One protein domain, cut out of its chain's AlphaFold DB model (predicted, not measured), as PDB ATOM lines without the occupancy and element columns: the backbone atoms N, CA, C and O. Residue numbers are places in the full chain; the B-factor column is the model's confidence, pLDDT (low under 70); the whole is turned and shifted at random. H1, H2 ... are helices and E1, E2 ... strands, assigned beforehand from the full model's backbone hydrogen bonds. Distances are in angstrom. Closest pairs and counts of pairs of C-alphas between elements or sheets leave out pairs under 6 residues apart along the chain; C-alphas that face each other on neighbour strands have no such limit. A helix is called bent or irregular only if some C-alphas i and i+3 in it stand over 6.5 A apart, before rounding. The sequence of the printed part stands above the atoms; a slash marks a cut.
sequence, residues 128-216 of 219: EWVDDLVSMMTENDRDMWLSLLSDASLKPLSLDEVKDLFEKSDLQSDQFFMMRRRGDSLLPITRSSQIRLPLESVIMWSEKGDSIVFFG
ATOM      1  N   GLU A 128      16.711  -4.709 -33.048       51.72
ATOM      2  CA  GLU A 128      15.296  -4.790 -33.456       51.72
ATOM      3  C   GLU A 128      14.635  -3.416 -33.630       51.72
ATOM      4  O   GLU A 128      13.847  -3.254 -34.551       51.72
ATOM      5  N   TRP A 129      14.972  -2.391 -32.837       58.44
ATOM      6  CA  TRP A 129      14.311  -1.081 -32.963       58.44
ATOM      7  C   TRP A 129      14.742  -0.292 -34.206       58.44
ATOM      8  O   TRP A 129      13.945   0.479 -34.747       58.44
ATOM      9  N   VAL A 130      15.998  -0.448 -34.653       56.38
ATOM     10  CA  VAL A 130      16.481   0.196 -35.886       56.38
ATOM     11  C   VAL A 130      15.769  -0.456 -37.056       56.38
ATOM     12  O   VAL A 130      15.201   0.252 -37.886       56.38
ATOM     13  N   ASP A 131      15.732  -1.789 -37.071       58.66
ATOM     14  CA  ASP A 131      14.993  -2.556 -38.067       58.66
ATOM     15  C   ASP A 131      13.492  -2.235 -38.020       58.66
ATOM     16  O   ASP A 131      12.892  -2.034 -39.074       58.66
ATOM     17  N   ASP A 132      12.889  -2.070 -36.841       65.00
ATOM     18  CA  ASP A 132      11.482  -1.699 -36.680       65.00
ATOM     19  C   ASP A 132      11.209  -0.290 -37.212       65.00
ATOM     20  O   ASP A 132      10.308  -0.107 -38.031       65.00
ATOM     21  N   LEU A 133      12.006   0.711 -36.842       66.50
ATOM     22  CA  LEU A 133      11.834   2.083 -37.324       66.50
ATOM     23  C   LEU A 133      12.051   2.194 -38.823       66.50
ATOM     24  O   LEU A 133      11.259   2.825 -39.520       66.50
ATOM     25  N   VAL A 134      13.109   1.572 -39.325       67.69
ATOM     26  CA  VAL A 134      13.413   1.531 -40.752       67.69
ATOM     27  C   VAL A 134      12.294   0.777 -41.471       67.69
ATOM     28  O   VAL A 134      11.807   1.253 -42.495       67.69
ATOM     29  N   SER A 135      11.769  -0.318 -40.911       67.62
ATOM     30  CA  SER A 135      10.607  -1.023 -41.468       67.62
ATOM     31  C   SER A 135       9.344  -0.152 -41.504       67.62
ATOM     32  O   SER A 135       8.507  -0.316 -42.395       67.62
ATOM     33  N   MET A 136       9.226   0.822 -40.600       65.81
ATOM     34  CA  MET A 136       8.130   1.789 -40.571       65.81
ATOM     35  C   MET A 136       8.315   2.942 -41.563       65.81
ATOM     36  O   MET A 136       7.333   3.614 -41.870       65.81
ATOM     37  N   MET A 137       9.520   3.170 -42.091       72.75
ATOM     38  CA  MET A 137       9.792   4.196 -43.102       72.75
ATOM     39  C   MET A 137       9.494   3.712 -44.527       72.75
ATOM     40  O   MET A 137       9.471   2.510 -44.816       72.75
ATOM     41  N   THR A 138       9.312   4.666 -45.446       70.38
ATOM     42  CA  THR A 138       9.207   4.383 -46.886       70.38
ATOM     43  C   THR A 138      10.541   3.879 -47.445       70.38
ATOM     44  O   THR A 138      11.593   4.272 -46.952       70.38
ATOM     45  N   GLU A 139      10.526   3.050 -48.498       68.56
ATOM     46  CA  GLU A 139      11.758   2.497 -49.102       68.56
ATOM     47  C   GLU A 139      12.803   3.573 -49.443       68.56
ATOM     48  O   GLU A 139      13.990   3.363 -49.233       68.56
ATOM     49  N   ASN A 140      12.360   4.748 -49.899       65.44
ATOM     50  CA  ASN A 140      13.245   5.851 -50.269       65.44
ATOM     51  C   ASN A 140      13.897   6.541 -49.055       65.44
ATOM     52  O   ASN A 140      14.994   7.079 -49.167       65.44
ATOM     53  N   ASP A 141      13.226   6.528 -47.903       67.50
ATOM     54  CA  ASP A 141      13.758   7.076 -46.654       67.50
ATOM     55  C   ASP A 141      14.712   6.074 -45.982       67.50
ATOM     56  O   ASP A 141      15.731   6.476 -45.424       67.50
ATOM     57  N   ARG A 142      14.435   4.768 -46.085       69.69
ATOM     58  CA  ARG A 142      15.244   3.713 -45.455       69.69
ATOM     59  C   ARG A 142      16.718   3.806 -45.820       69.69
ATOM     60  O   ARG A 142      17.543   3.892 -44.921       69.69
ATOM     61  N   ASP A 143      17.043   3.843 -47.109       66.56
ATOM     62  CA  ASP A 143      18.439   3.836 -47.565       66.56
ATOM     63  C   ASP A 143      19.222   5.070 -47.089       66.56
ATOM     64  O   ASP A 143      20.416   4.984 -46.812       66.56
ATOM     65  N   MET A 144      18.549   6.217 -46.968       69.00
ATOM     66  CA  MET A 144      19.164   7.464 -46.511       69.00
ATOM     67  C   MET A 144      19.355   7.487 -44.990       69.00
ATOM     68  O   MET A 144      20.370   7.975 -44.496       69.00
ATOM     69  N   TRP A 145      18.374   6.978 -44.247       73.31
ATOM     70  CA  TRP A 145      18.341   7.077 -42.792       73.31
ATOM     71  C   TRP A 145      19.025   5.907 -42.088       73.31
ATOM     72  O   TRP A 145      19.539   6.111 -40.993       73.31
ATOM     73  N   LEU A 146      19.117   4.723 -42.701       69.88
ATOM     74  CA  LEU A 146      19.740   3.536 -42.098       69.88
ATOM     75  C   LEU A 146      21.150   3.840 -41.569       69.88
ATOM     76  O   LEU A 146      21.454   3.547 -40.418       69.88
ATOM     77  N   SER A 147      21.987   4.497 -42.377       68.19
ATOM     78  CA  SER A 147      23.357   4.856 -41.986       68.19
ATOM     79  C   SER A 147      23.445   6.013 -40.989       68.19
ATOM     80  O   SER A 147      24.483   6.198 -40.367       68.19
ATOM     81  N   LEU A 148      22.399   6.837 -40.880       68.25
ATOM     82  CA  LEU A 148      22.358   7.989 -39.969       68.25
ATOM     83  C   LEU A 148      21.747   7.629 -38.607       68.25
ATOM     84  O   LEU A 148      21.991   8.314 -37.613       68.25
ATOM     85  N   LEU A 149      20.932   6.574 -38.575       69.25
ATOM     86  CA  LEU A 149      20.194   6.121 -37.400       69.25
ATOM     87  C   LEU A 149      20.817   4.905 -36.726       69.25
ATOM     88  O   LEU A 149      20.491   4.648 -35.572       69.25
ATOM     89  N   SER A 150      21.753   4.222 -37.389       65.38
ATOM     90  CA  SER A 150      22.560   3.155 -36.785       65.38
ATOM     91  C   SER A 150      23.287   3.596 -35.508       65.38
ATOM     92  O   SER A 150      23.586   2.767 -34.658       65.38
ATOM     93  N   ASP A 151      23.527   4.901 -35.360       63.62
ATOM     94  CA  ASP A 151      24.214   5.509 -34.218       63.62
ATOM     95  C   ASP A 151      23.309   6.387 -33.345       63.62
ATOM     96  O   ASP A 151      23.796   7.081 -32.449       63.62
ATOM     97  N   ALA A 152      21.997   6.382 -33.598       74.31
ATOM     98  CA  ALA A 152      21.090   7.272 -32.896       74.31
ATOM     99  C   ALA A 152      20.844   6.825 -31.451       74.31
ATOM    100  O   ALA A 152      20.664   5.645 -31.154       74.31
ATOM    101  N   SER A 153      20.774   7.799 -30.547       74.88
ATOM    102  CA  SER A 153      20.326   7.575 -29.174       74.88
ATOM    103  C   SER A 153      18.808   7.433 -29.132       74.88
ATOM    104  O   SER A 153      18.092   8.255 -29.703       74.88
ATOM    105  N   LEU A 154      18.304   6.428 -28.421       76.50
ATOM    106  CA  LEU A 154      16.871   6.180 -28.307       76.50
ATOM    107  C   LEU A 154      16.298   6.809 -27.036       76.50
ATOM    108  O   LEU A 154      16.885   6.703 -25.959       76.50
ATOM    109  N   LYS A 155      15.138   7.453 -27.156       79.31
ATOM    110  CA  LYS A 155      14.403   8.031 -26.030       79.31
ATOM    111  C   LYS A 155      12.905   7.734 -26.127       79.31
ATOM    112  O   LYS A 155      12.362   7.674 -27.232       79.31
ATOM    113  N   PRO A 156      12.196   7.610 -24.995       79.19
ATOM    114  CA  PRO A 156      10.740   7.637 -24.997       79.19
ATOM    115  C   PRO A 156      10.221   8.964 -25.562       79.19
ATOM    116  O   PRO A 156      10.779  10.032 -25.303       79.19
ATOM    117  N   LEU A 157       9.135   8.922 -26.329       84.12
ATOM    118  CA  LEU A 157       8.521  10.118 -26.893       84.12
ATOM    119  C   LEU A 157       7.847  10.948 -25.801       84.12
ATOM    120  O   LEU A 157       6.702  10.720 -25.418       84.12
ATOM    121  N   SER A 158       8.556  11.984 -25.365       88.81
ATOM    122  CA  SER A 158       8.040  13.046 -24.509       88.81
ATOM    123  C   SER A 158       7.860  14.322 -25.326       88.81
ATOM    124  O   SER A 158       8.828  14.918 -25.793       88.81
ATOM    125  N   LEU A 159       6.613  14.773 -25.511       87.56
ATOM    126  CA  LEU A 159       6.348  15.999 -26.277       87.56
ATOM    127  C   LEU A 159       7.024  17.230 -25.670       87.56
ATOM    128  O   LEU A 159       7.441  18.115 -26.414       87.56
ATOM    129  N   ASP A 160       7.072  17.306 -24.343       88.12
ATOM    130  CA  ASP A 160       7.646  18.451 -23.643       88.12
ATOM    131  C   ASP A 160       9.169  18.453 -23.776       88.12
ATOM    132  O   ASP A 160       9.745  19.498 -24.063       88.12
ATOM    133  N   GLU A 161       9.809  17.281 -23.694       88.56
ATOM    134  CA  GLU A 161      11.253  17.146 -23.918       88.56
ATOM    135  C   GLU A 161      11.630  17.478 -25.364       88.56
ATOM    136  O   GLU A 161      12.551  18.253 -25.600       88.56
ATOM    137  N   VAL A 162      10.887  16.954 -26.346       89.12
ATOM    138  CA  VAL A 162      11.151  17.228 -27.767       89.12
ATOM    139  C   VAL A 162      10.984  18.716 -28.083       89.12
ATOM    140  O   VAL A 162      11.763  19.271 -28.856       89.12
ATOM    141  N   LYS A 163       9.985  19.388 -27.495       90.56
ATOM    142  CA  LYS A 163       9.797  20.839 -27.664       90.56
ATOM    143  C   LYS A 163      10.914  21.643 -27.022       90.56
ATOM    144  O   LYS A 163      11.420  22.557 -27.661       90.56
ATOM    145  N   ASP A 164      11.279  21.309 -25.790       91.25
ATOM    146  CA  ASP A 164      12.357  21.980 -25.070       91.25
ATOM    147  C   ASP A 164      13.694  21.815 -25.809       91.25
ATOM    148  O   ASP A 164      14.428  22.786 -25.989       91.25
ATOM    149  N   LEU A 165      13.968  20.617 -26.336       90.12
ATOM    150  CA  LEU A 165      15.138  20.353 -27.170       90.12
ATOM    151  C   LEU A 165      15.100  21.171 -28.466       90.12
ATOM    152  O   LEU A 165      16.065  21.857 -28.780       90.12
ATOM    153  N   PHE A 166      13.967  21.179 -29.172       90.38
ATOM    154  CA  PHE A 166      13.784  21.971 -30.392       90.38
ATOM    155  C   PHE A 166      13.997  23.477 -30.165       90.38
ATOM    156  O   PHE A 166      14.549  24.158 -31.024       90.38
ATOM    157  N   GLU A 167      13.558  24.018 -29.025       89.69
ATOM    158  CA  GLU A 167      13.721  25.439 -28.685       89.69
ATOM    159  C   GLU A 167      15.160  25.805 -28.295       89.69
ATOM    160  O   GLU A 167      15.562  26.959 -28.458       89.69
ATOM    161  N   LYS A 168      15.932  24.837 -27.791       89.44
ATOM    162  CA  LYS A 168      17.340  25.007 -27.398       89.44
ATOM    163  C   LYS A 168      18.330  24.707 -28.525       89.44
ATOM    164  O   LYS A 168      19.469  25.169 -28.451       89.44
ATOM    165  N   SER A 169      17.917  23.939 -29.528       87.19
ATOM    166  CA  SER A 169      18.744  23.543 -30.668       87.19
ATOM    167  C   SER A 169      19.044  24.695 -31.624       87.19
ATOM    168  O   SER A 169      18.245  25.616 -31.812       87.19
ATOM    169  N   ASP A 170      20.197  24.607 -32.286       85.75
ATOM    170  CA  ASP A 170      20.532  25.496 -33.394       85.75
ATOM    171  C   ASP A 170      19.944  24.925 -34.687       85.75
ATOM    172  O   ASP A 170      20.492  24.003 -35.283       85.75
ATOM    173  N   LEU A 171      18.824  25.490 -35.141       78.44
ATOM    174  CA  LEU A 171      18.096  25.021 -36.328       78.44
ATOM    175  C   LEU A 171      18.882  25.154 -37.650       78.44
ATOM    176  O   LEU A 171      18.369  24.756 -38.696       78.44
ATOM    177  N   GLN A 172      20.081  25.753 -37.643       77.25
ATOM    178  CA  GLN A 172      20.979  25.729 -38.802       77.25
ATOM    179  C   GLN A 172      21.771  24.424 -38.895       77.25
ATOM    180  O   GLN A 172      22.024  23.972 -40.008       77.25
ATOM    181  N   SER A 173      22.137  23.826 -37.758       78.88
ATOM    182  CA  SER A 173      22.910  22.579 -37.692       78.88
ATOM    183  C   SER A 173      22.073  21.363 -37.309       78.88
ATOM    184  O   SER A 173      22.453  20.240 -37.629       78.88
ATOM    185  N   ASP A 174      20.957  21.577 -36.617       86.06
ATOM    186  CA  ASP A 174      20.111  20.527 -36.065       86.06
ATOM    187  C   ASP A 174      18.779  20.495 -36.817       86.06
ATOM    188  O   ASP A 174      18.046  21.483 -36.902       86.06
ATOM    189  N   GLN A 175      18.453  19.330 -37.361       88.12
ATOM    190  CA  GLN A 175      17.237  19.084 -38.114       88.12
ATOM    191  C   GLN A 175      16.341  18.115 -37.360       88.12
ATOM    192  O   GLN A 175      16.789  17.111 -36.811       88.12
ATOM    193  N   PHE A 176      15.047  18.410 -37.370       91.62
ATOM    194  CA  PHE A 176      14.038  17.596 -36.714       91.62
ATOM    195  C   PHE A 176      13.056  17.070 -37.751       91.62
ATOM    196  O   PHE A 176      12.595  17.815 -38.615       91.62
ATOM    197  N   PHE A 177      12.687  15.804 -37.627       89.75
ATOM    198  CA  PHE A 177      11.734  15.117 -38.486       89.75
ATOM    199  C   PHE A 177      10.694  14.409 -37.629       89.75
ATOM    200  O   PHE A 177      11.006  13.890 -36.566       89.75
ATOM    201  N   MET A 178       9.446  14.383 -38.081       90.12
ATOM    202  CA  MET A 178       8.355  13.672 -37.417       90.12
ATOM    203  C   MET A 178       7.771  12.596 -38.319       90.12
ATOM    204  O   MET A 178       7.590  12.813 -39.519       90.12
ATOM    205  N   MET A 179       7.366  11.494 -37.698       86.19
ATOM    206  CA  MET A 179       6.507  10.476 -38.284       86.19
ATOM    207  C   MET A 179       5.229  10.387 -37.452       86.19
ATOM    208  O   MET A 179       5.267  10.236 -36.231       86.19
ATOM    209  N   ARG A 180       4.068  10.524 -38.097       84.19
ATOM    210  CA  ARG A 180       2.780  10.526 -37.384       84.19
ATOM    211  C   ARG A 180       2.190   9.140 -37.196       84.19
ATOM    212  O   ARG A 180       1.432   8.945 -36.249       84.19
ATOM    213  N   ARG A 181       2.474   8.232 -38.126       81.56
ATOM    214  CA  ARG A 181       1.996   6.850 -38.153       81.56
ATOM    215  C   ARG A 181       3.029   5.977 -38.844       81.56
ATOM    216  O   ARG A 181       3.806   6.465 -39.658       81.56
ATOM    217  N   ARG A 182       2.975   4.674 -38.577       76.19
ATOM    218  CA  ARG A 182       3.778   3.683 -39.302       76.19
ATOM    219  C   ARG A 182       3.495   3.759 -40.804       76.19
ATOM    220  O   ARG A 182       2.331   3.754 -41.204       76.19
ATOM    221  N   GLY A 183       4.544   3.800 -41.615       72.75
ATOM    222  CA  GLY A 183       4.460   3.894 -43.072       72.75
ATOM    223  C   GLY A 183       4.284   5.314 -43.615       72.75
ATOM    224  O   GLY A 183       4.305   5.484 -44.834       72.75
ATOM    225  N   ASP A 184       4.121   6.328 -42.756       75.88
ATOM    226  CA  ASP A 184       4.115   7.723 -43.201       75.88
ATOM    227  C   ASP A 184       5.543   8.178 -43.543       75.88
ATOM    228  O   ASP A 184       6.525   7.744 -42.941       75.88
ATOM    229  N   SER A 185       5.661   9.115 -44.483       74.75
ATOM    230  CA  SER A 185       6.934   9.784 -44.763       74.75
ATOM    231  C   SER A 185       7.398  10.623 -43.572       74.75
ATOM    232  O   SER A 185       6.589  11.272 -42.899       74.75
ATOM    233  N   LEU A 186       8.715  10.687 -43.376       81.12
ATOM    234  CA  LEU A 186       9.328  11.614 -42.429       81.12
ATOM    235  C   LEU A 186       9.158  13.052 -42.922       81.12
ATOM    236  O   LEU A 186       9.570  13.409 -44.025       81.12
ATOM    237  N   LEU A 187       8.545  13.896 -42.094       82.56
ATOM    238  CA  LEU A 187       8.304  15.298 -42.425       82.56
ATOM    239  C   LEU A 187       9.169  16.214 -41.562       82.56
ATOM    240  O   LEU A 187       9.184  16.037 -40.344       82.56
ATOM    241  N   PRO A 188       9.821  17.237 -42.139       88.25
ATOM    242  CA  PRO A 188      10.620  18.168 -41.360       88.25
ATOM    243  C   PRO A 188       9.745  18.989 -40.405       88.25
ATOM    244  O   PRO A 188       8.672  19.496 -40.763       88.25
ATOM    245  N   ILE A 189      10.231  19.148 -39.179       87.81
ATOM    246  CA  ILE A 189       9.672  20.025 -38.160       87.81
ATOM    247  C   ILE A 189      10.367  21.376 -38.297       87.81
ATOM    248  O   ILE A 189      11.563  21.520 -38.086       87.81
ATOM    249  N   THR A 190       9.586  22.388 -38.648       86.75
ATOM    250  CA  THR A 190      10.058  23.770 -38.837       86.75
ATOM    251  C   THR A 190       9.600  24.695 -37.714       86.75
ATOM    252  O   THR A 190      10.081  25.819 -37.595       86.75
ATOM    253  N   ARG A 191       8.613  24.265 -36.916       84.94
ATOM    254  CA  ARG A 191       8.016  25.047 -35.828       84.94
ATOM    255  C   ARG A 191       7.631  24.129 -34.676       84.94
ATOM    256  O   ARG A 191       7.000  23.098 -34.907       84.94
ATOM    257  N   SER A 192       7.848  24.580 -33.442       86.75
ATOM    258  CA  SER A 192       7.487  23.826 -32.230       86.75
ATOM    259  C   SER A 192       5.994  23.469 -32.151       86.75
ATOM    260  O   SER A 192       5.618  22.413 -31.649       86.75
ATOM    261  N   SER A 193       5.115  24.288 -32.745       87.19
ATOM    262  CA  SER A 193       3.666  24.024 -32.824       87.19
ATOM    263  C   SER A 193       3.273  22.791 -33.655       87.19
ATOM    264  O   SER A 193       2.109  22.362 -33.608       87.19
ATOM    265  N   GLN A 194       4.209  22.225 -34.423       86.88
ATOM    266  CA  GLN A 194       4.031  20.969 -35.154       86.88
ATOM    267  C   GLN A 194       4.264  19.737 -34.263       86.88
ATOM    268  O   GLN A 194       3.731  18.678 -34.584       86.88
ATOM    269  N   ILE A 195       4.976  19.887 -33.137       88.25
ATOM    270  CA  ILE A 195       5.261  18.824 -32.164       88.25
ATOM    271  C   ILE A 195       4.018  18.605 -31.294       88.25
ATOM    272  O   ILE A 195       3.831  19.213 -30.236       88.25
ATOM    273  N   ARG A 196       3.093  17.784 -31.787       86.44
ATOM    274  CA  ARG A 196       1.837  17.450 -31.108       86.44
ATOM    275  C   ARG A 196       1.326  16.100 -31.579       86.44
ATOM    276  O   ARG A 196       1.499  15.770 -32.748       86.44
ATOM    277  N   LEU A 197       0.627  15.382 -30.702       82.12
ATOM    278  CA  LEU A 197      -0.013  14.120 -31.061       82.12
ATOM    279  C   LEU A 197      -0.996  14.288 -32.243       82.12
ATOM    280  O   LEU A 197      -1.634  15.342 -32.374       82.12
ATOM    281  N   PRO A 198      -1.163  13.251 -33.082       85.25
ATOM    282  CA  PRO A 198      -0.490  11.951 -33.013       85.25
ATOM    283  C   PRO A 198       0.938  12.005 -33.581       85.25
ATOM    284  O   PRO A 198       1.161  12.580 -34.647       85.25
ATOM    285  N   LEU A 199       1.876  11.400 -32.853       85.31
ATOM    286  CA  LEU A 199       3.267  11.203 -33.249       85.31
ATOM    287  C   LEU A 199       3.655   9.773 -32.886       85.31
ATOM    288  O   LEU A 199       3.443   9.361 -31.750       85.31
ATOM    289  N   GLU A 200       4.194   9.056 -33.862       85.50
ATOM    290  CA  GLU A 200       4.774   7.728 -33.675       85.50
ATOM    291  C   GLU A 200       6.249   7.878 -33.301       85.50
ATOM    292  O   GLU A 200       6.726   7.257 -32.355       85.50
ATOM    293  N   SER A 201       6.961   8.760 -34.012       87.62
ATOM    294  CA  SER A 201       8.343   9.084 -33.690       87.62
ATOM    295  C   SER A 201       8.744  10.507 -34.071       87.62
ATOM    296  O   SER A 201       8.115  11.168 -34.910       87.62
ATOM    297  N   VAL A 202       9.811  10.982 -33.432       90.69
ATOM    298  CA  VAL A 202      10.541  12.192 -33.816       90.69
ATOM    299  C   VAL A 202      12.019  11.850 -33.917       90.69
ATOM    300  O   VAL A 202      12.567  11.218 -33.024       90.69
ATOM    301  N   ILE A 203      12.664  12.280 -34.991       90.44
ATOM    302  CA  ILE A 203      14.094  12.107 -35.223       90.44
ATOM    303  C   ILE A 203      14.731  13.485 -35.167       90.44
ATOM    304  O   ILE A 203      14.317  14.388 -35.890       90.44
ATOM    305  N   MET A 204      15.740  13.644 -34.326       91.25
ATOM    306  CA  MET A 204      16.671  14.757 -34.386       91.25
ATOM    307  C   MET A 204      17.963  14.256 -35.022       91.25
ATOM    308  O   MET A 204      18.469  13.200 -34.649       91.25
ATOM    309  N   TRP A 205      18.506  15.023 -35.954       89.06
ATOM    310  CA  TRP A 205      19.811  14.790 -36.548       89.06
ATOM    311  C   TRP A 205      20.602  16.094 -36.562       89.06
ATOM    312  O   TRP A 205      20.072  17.128 -36.958       89.06
ATOM    313  N   SER A 206      21.860  16.050 -36.140       84.12
ATOM    314  CA  SER A 206      22.785  17.180 -36.170       84.12
ATOM    315  C   SER A 206      23.878  16.946 -37.207       84.12
ATOM    316  O   SER A 206      24.408  15.840 -37.321       84.12
ATOM    317  N   GLU A 207      24.312  18.004 -37.896       78.31
ATOM    318  CA  GLU A 207      25.469  17.969 -38.807       78.31
ATOM    319  C   GLU A 207      26.768  17.509 -38.122       78.31
ATOM    320  O   GLU A 207      27.712  17.078 -38.783       78.31
ATOM    321  N   LYS A 208      26.821  17.570 -36.786       74.81
ATOM    322  CA  LYS A 208      27.937  17.061 -35.974       74.81
ATOM    323  C   LYS A 208      27.967  15.530 -35.868       74.81
ATOM    324  O   LYS A 208      28.944  14.995 -35.352       74.81
ATOM    325  N   GLY A 209      26.940  14.847 -36.375       68.94
ATOM    326  CA  GLY A 209      26.806  13.390 -36.356       68.94
ATOM    327  C   GLY A 209      25.960  12.849 -35.203       68.94
ATOM    328  O   GLY A 209      25.779  11.640 -35.123       68.94
ATOM    329  N   ASP A 210      25.424  13.715 -34.340       80.12
ATOM    330  CA  ASP A 210      24.530  13.300 -33.258       80.12
ATOM    331  C   ASP A 210      23.118  13.062 -33.803       80.12
ATOM    332  O   ASP A 210      22.533  13.936 -34.450       80.12
ATOM    333  N   SER A 211      22.538  11.900 -33.513       82.69
ATOM    334  CA  SER A 211      21.145  11.593 -33.832       82.69
ATOM    335  C   SER A 211      20.404  11.076 -32.602       82.69
ATOM    336  O   SER A 211      20.952  10.355 -31.769       82.69
ATOM    337  N   ILE A 212      19.148  11.494 -32.449       85.50
ATOM    338  CA  ILE A 212      18.269  11.061 -31.361       85.50
ATOM    339  C   ILE A 212      16.933  10.659 -31.967       85.50
ATOM    340  O   ILE A 212      16.343  11.436 -32.720       85.50
ATOM    341  N   VAL A 213      16.429   9.479 -31.616       86.62
ATOM    342  CA  VAL A 213      15.084   9.045 -31.991       86.62
ATOM    343  C   VAL A 213      14.205   8.936 -30.756       86.62
ATOM    344  O   VAL A 213      14.498   8.203 -29.817       86.62
ATOM    345  N   PHE A 214      13.094   9.657 -30.788       88.25
ATOM    346  CA  PHE A 214      12.032   9.611 -29.800       88.25
ATOM    347  C   PHE A 214      10.920   8.680 -30.296       88.25
ATOM    348  O   PHE A 214      10.344   8.968 -31.346       88.25
ATOM    349  N   PHE A 215      10.582   7.617 -29.560       81.88
ATOM    350  CA  PHE A 215       9.527   6.654 -29.931       81.88
ATOM    351  C   PHE A 215       8.333   6.680 -28.987       81.88
ATOM    352  O   PHE A 215       8.490   6.642 -27.767       81.88
ATOM    353  N   GLY A 216       7.127   6.732 -29.553       73.38
ATOM    354  CA  GLY A 216       5.905   6.468 -28.804       73.38
ATOM    355  C   GLY A 216       5.837   5.000 -28.390       73.38
ATOM    356  O   GLY A 216       6.289   4.132 -29.135       73.38
TER     357      GLY A 216
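This is residues 128 to 216 of the 219 residues of an uncharacterized protein of Dethiosulfovibrio salsuginis (UniProt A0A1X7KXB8). A four-stranded sheet stands between helices: H3 packs on one face, and on the other side the helical hairpin of H1 and H2 grazes it. The long link of residues 180 to 200 wraps round the sheet's E2 edge, pairing briefly with E2 through residues 187 to 188. The sheet is mixed, in the order E1 E4 E3 E2. The 89 printed residues hold three named helices and four named strands, in the order H1 H2 E1 H3 E2 E3 E4, and the class is mixed, helices and strands. The whole is compact and rounded, with a radius of gyration of the C-alphas of 11.9 A and spans of 30 by 29 by 20 A.

In the sheet, E1 is residues 153 to 156, E4 residues 211 to 215, E3 residues 201 to 206 with 16.7 A from first to last C-alpha, and E2 residues 174 to 179 with 17.1 A. E4 ends at C-alpha 215, (9.527, 6.654, -29.931). H3 is residues 159 to 168, 14.3 A long. H1 is residues 128 to 136, 12.1 A, beginning at C-alpha 128, (15.296, -4.790, -33.456). H2 is residues 139 to 149, 14.9 A, and is only just irregular: C-alphas 144 and 147 are 6.7 A apart.

E2, E3 and E4 form a meander, each strand the antiparallel neighbour of the one before. N 177 and O 203 are 2.8 A apart between E2 and E3, and N 204 and O 212 are 2.8 A apart between E3 and E4. E1, an edge strand, is parallel to E4, with N 155 and O 213 at 2.8 A. E1, H3 and E2 make a split strand-helix-strand unit, two strands running the same way with E4 and E3 between them; its crossover is right-handed. H3 is on the sheet at a height of 9.2 A, over none of the strands, but only just: 2 of its 10 C-alphas fall on E4 and 2 on E3. Its closest C-alphas to E2 are those of Phe 166 and Phe 176, 7.7 A. H1 and H2 touch as a helical hairpin, at a shallow tilt of 32 degrees, opposite ways; the closest C-alphas are those of Val 134 and Arg 142, 5.5 A. H2 only grazes the sheet with residues 148 to 149, and the C-alphas of Leu 149 and Ser 211 in E4 are its closest, 6.6 A. H1 only grazes the sheet too, with residues 129 to 136. H3 is apart from H1 and H2. Every O i to N i+4 pair is within hydrogen-bond range in H1 and H3; in H2 it is 3 of 7, with 4 of 8 O i to N i+3 pairs.

The C-alphas farthest apart are those of Glu 139 and Lys 168, 31.8 A. The printed part has no cut. The link from E2 to E3, 21 residues, is long; the others are tight. The mean pLDDT of the printed part is 79.3, and it is under 70 at residues 128 to 136, 139 to 144, 146 to 151 and 209.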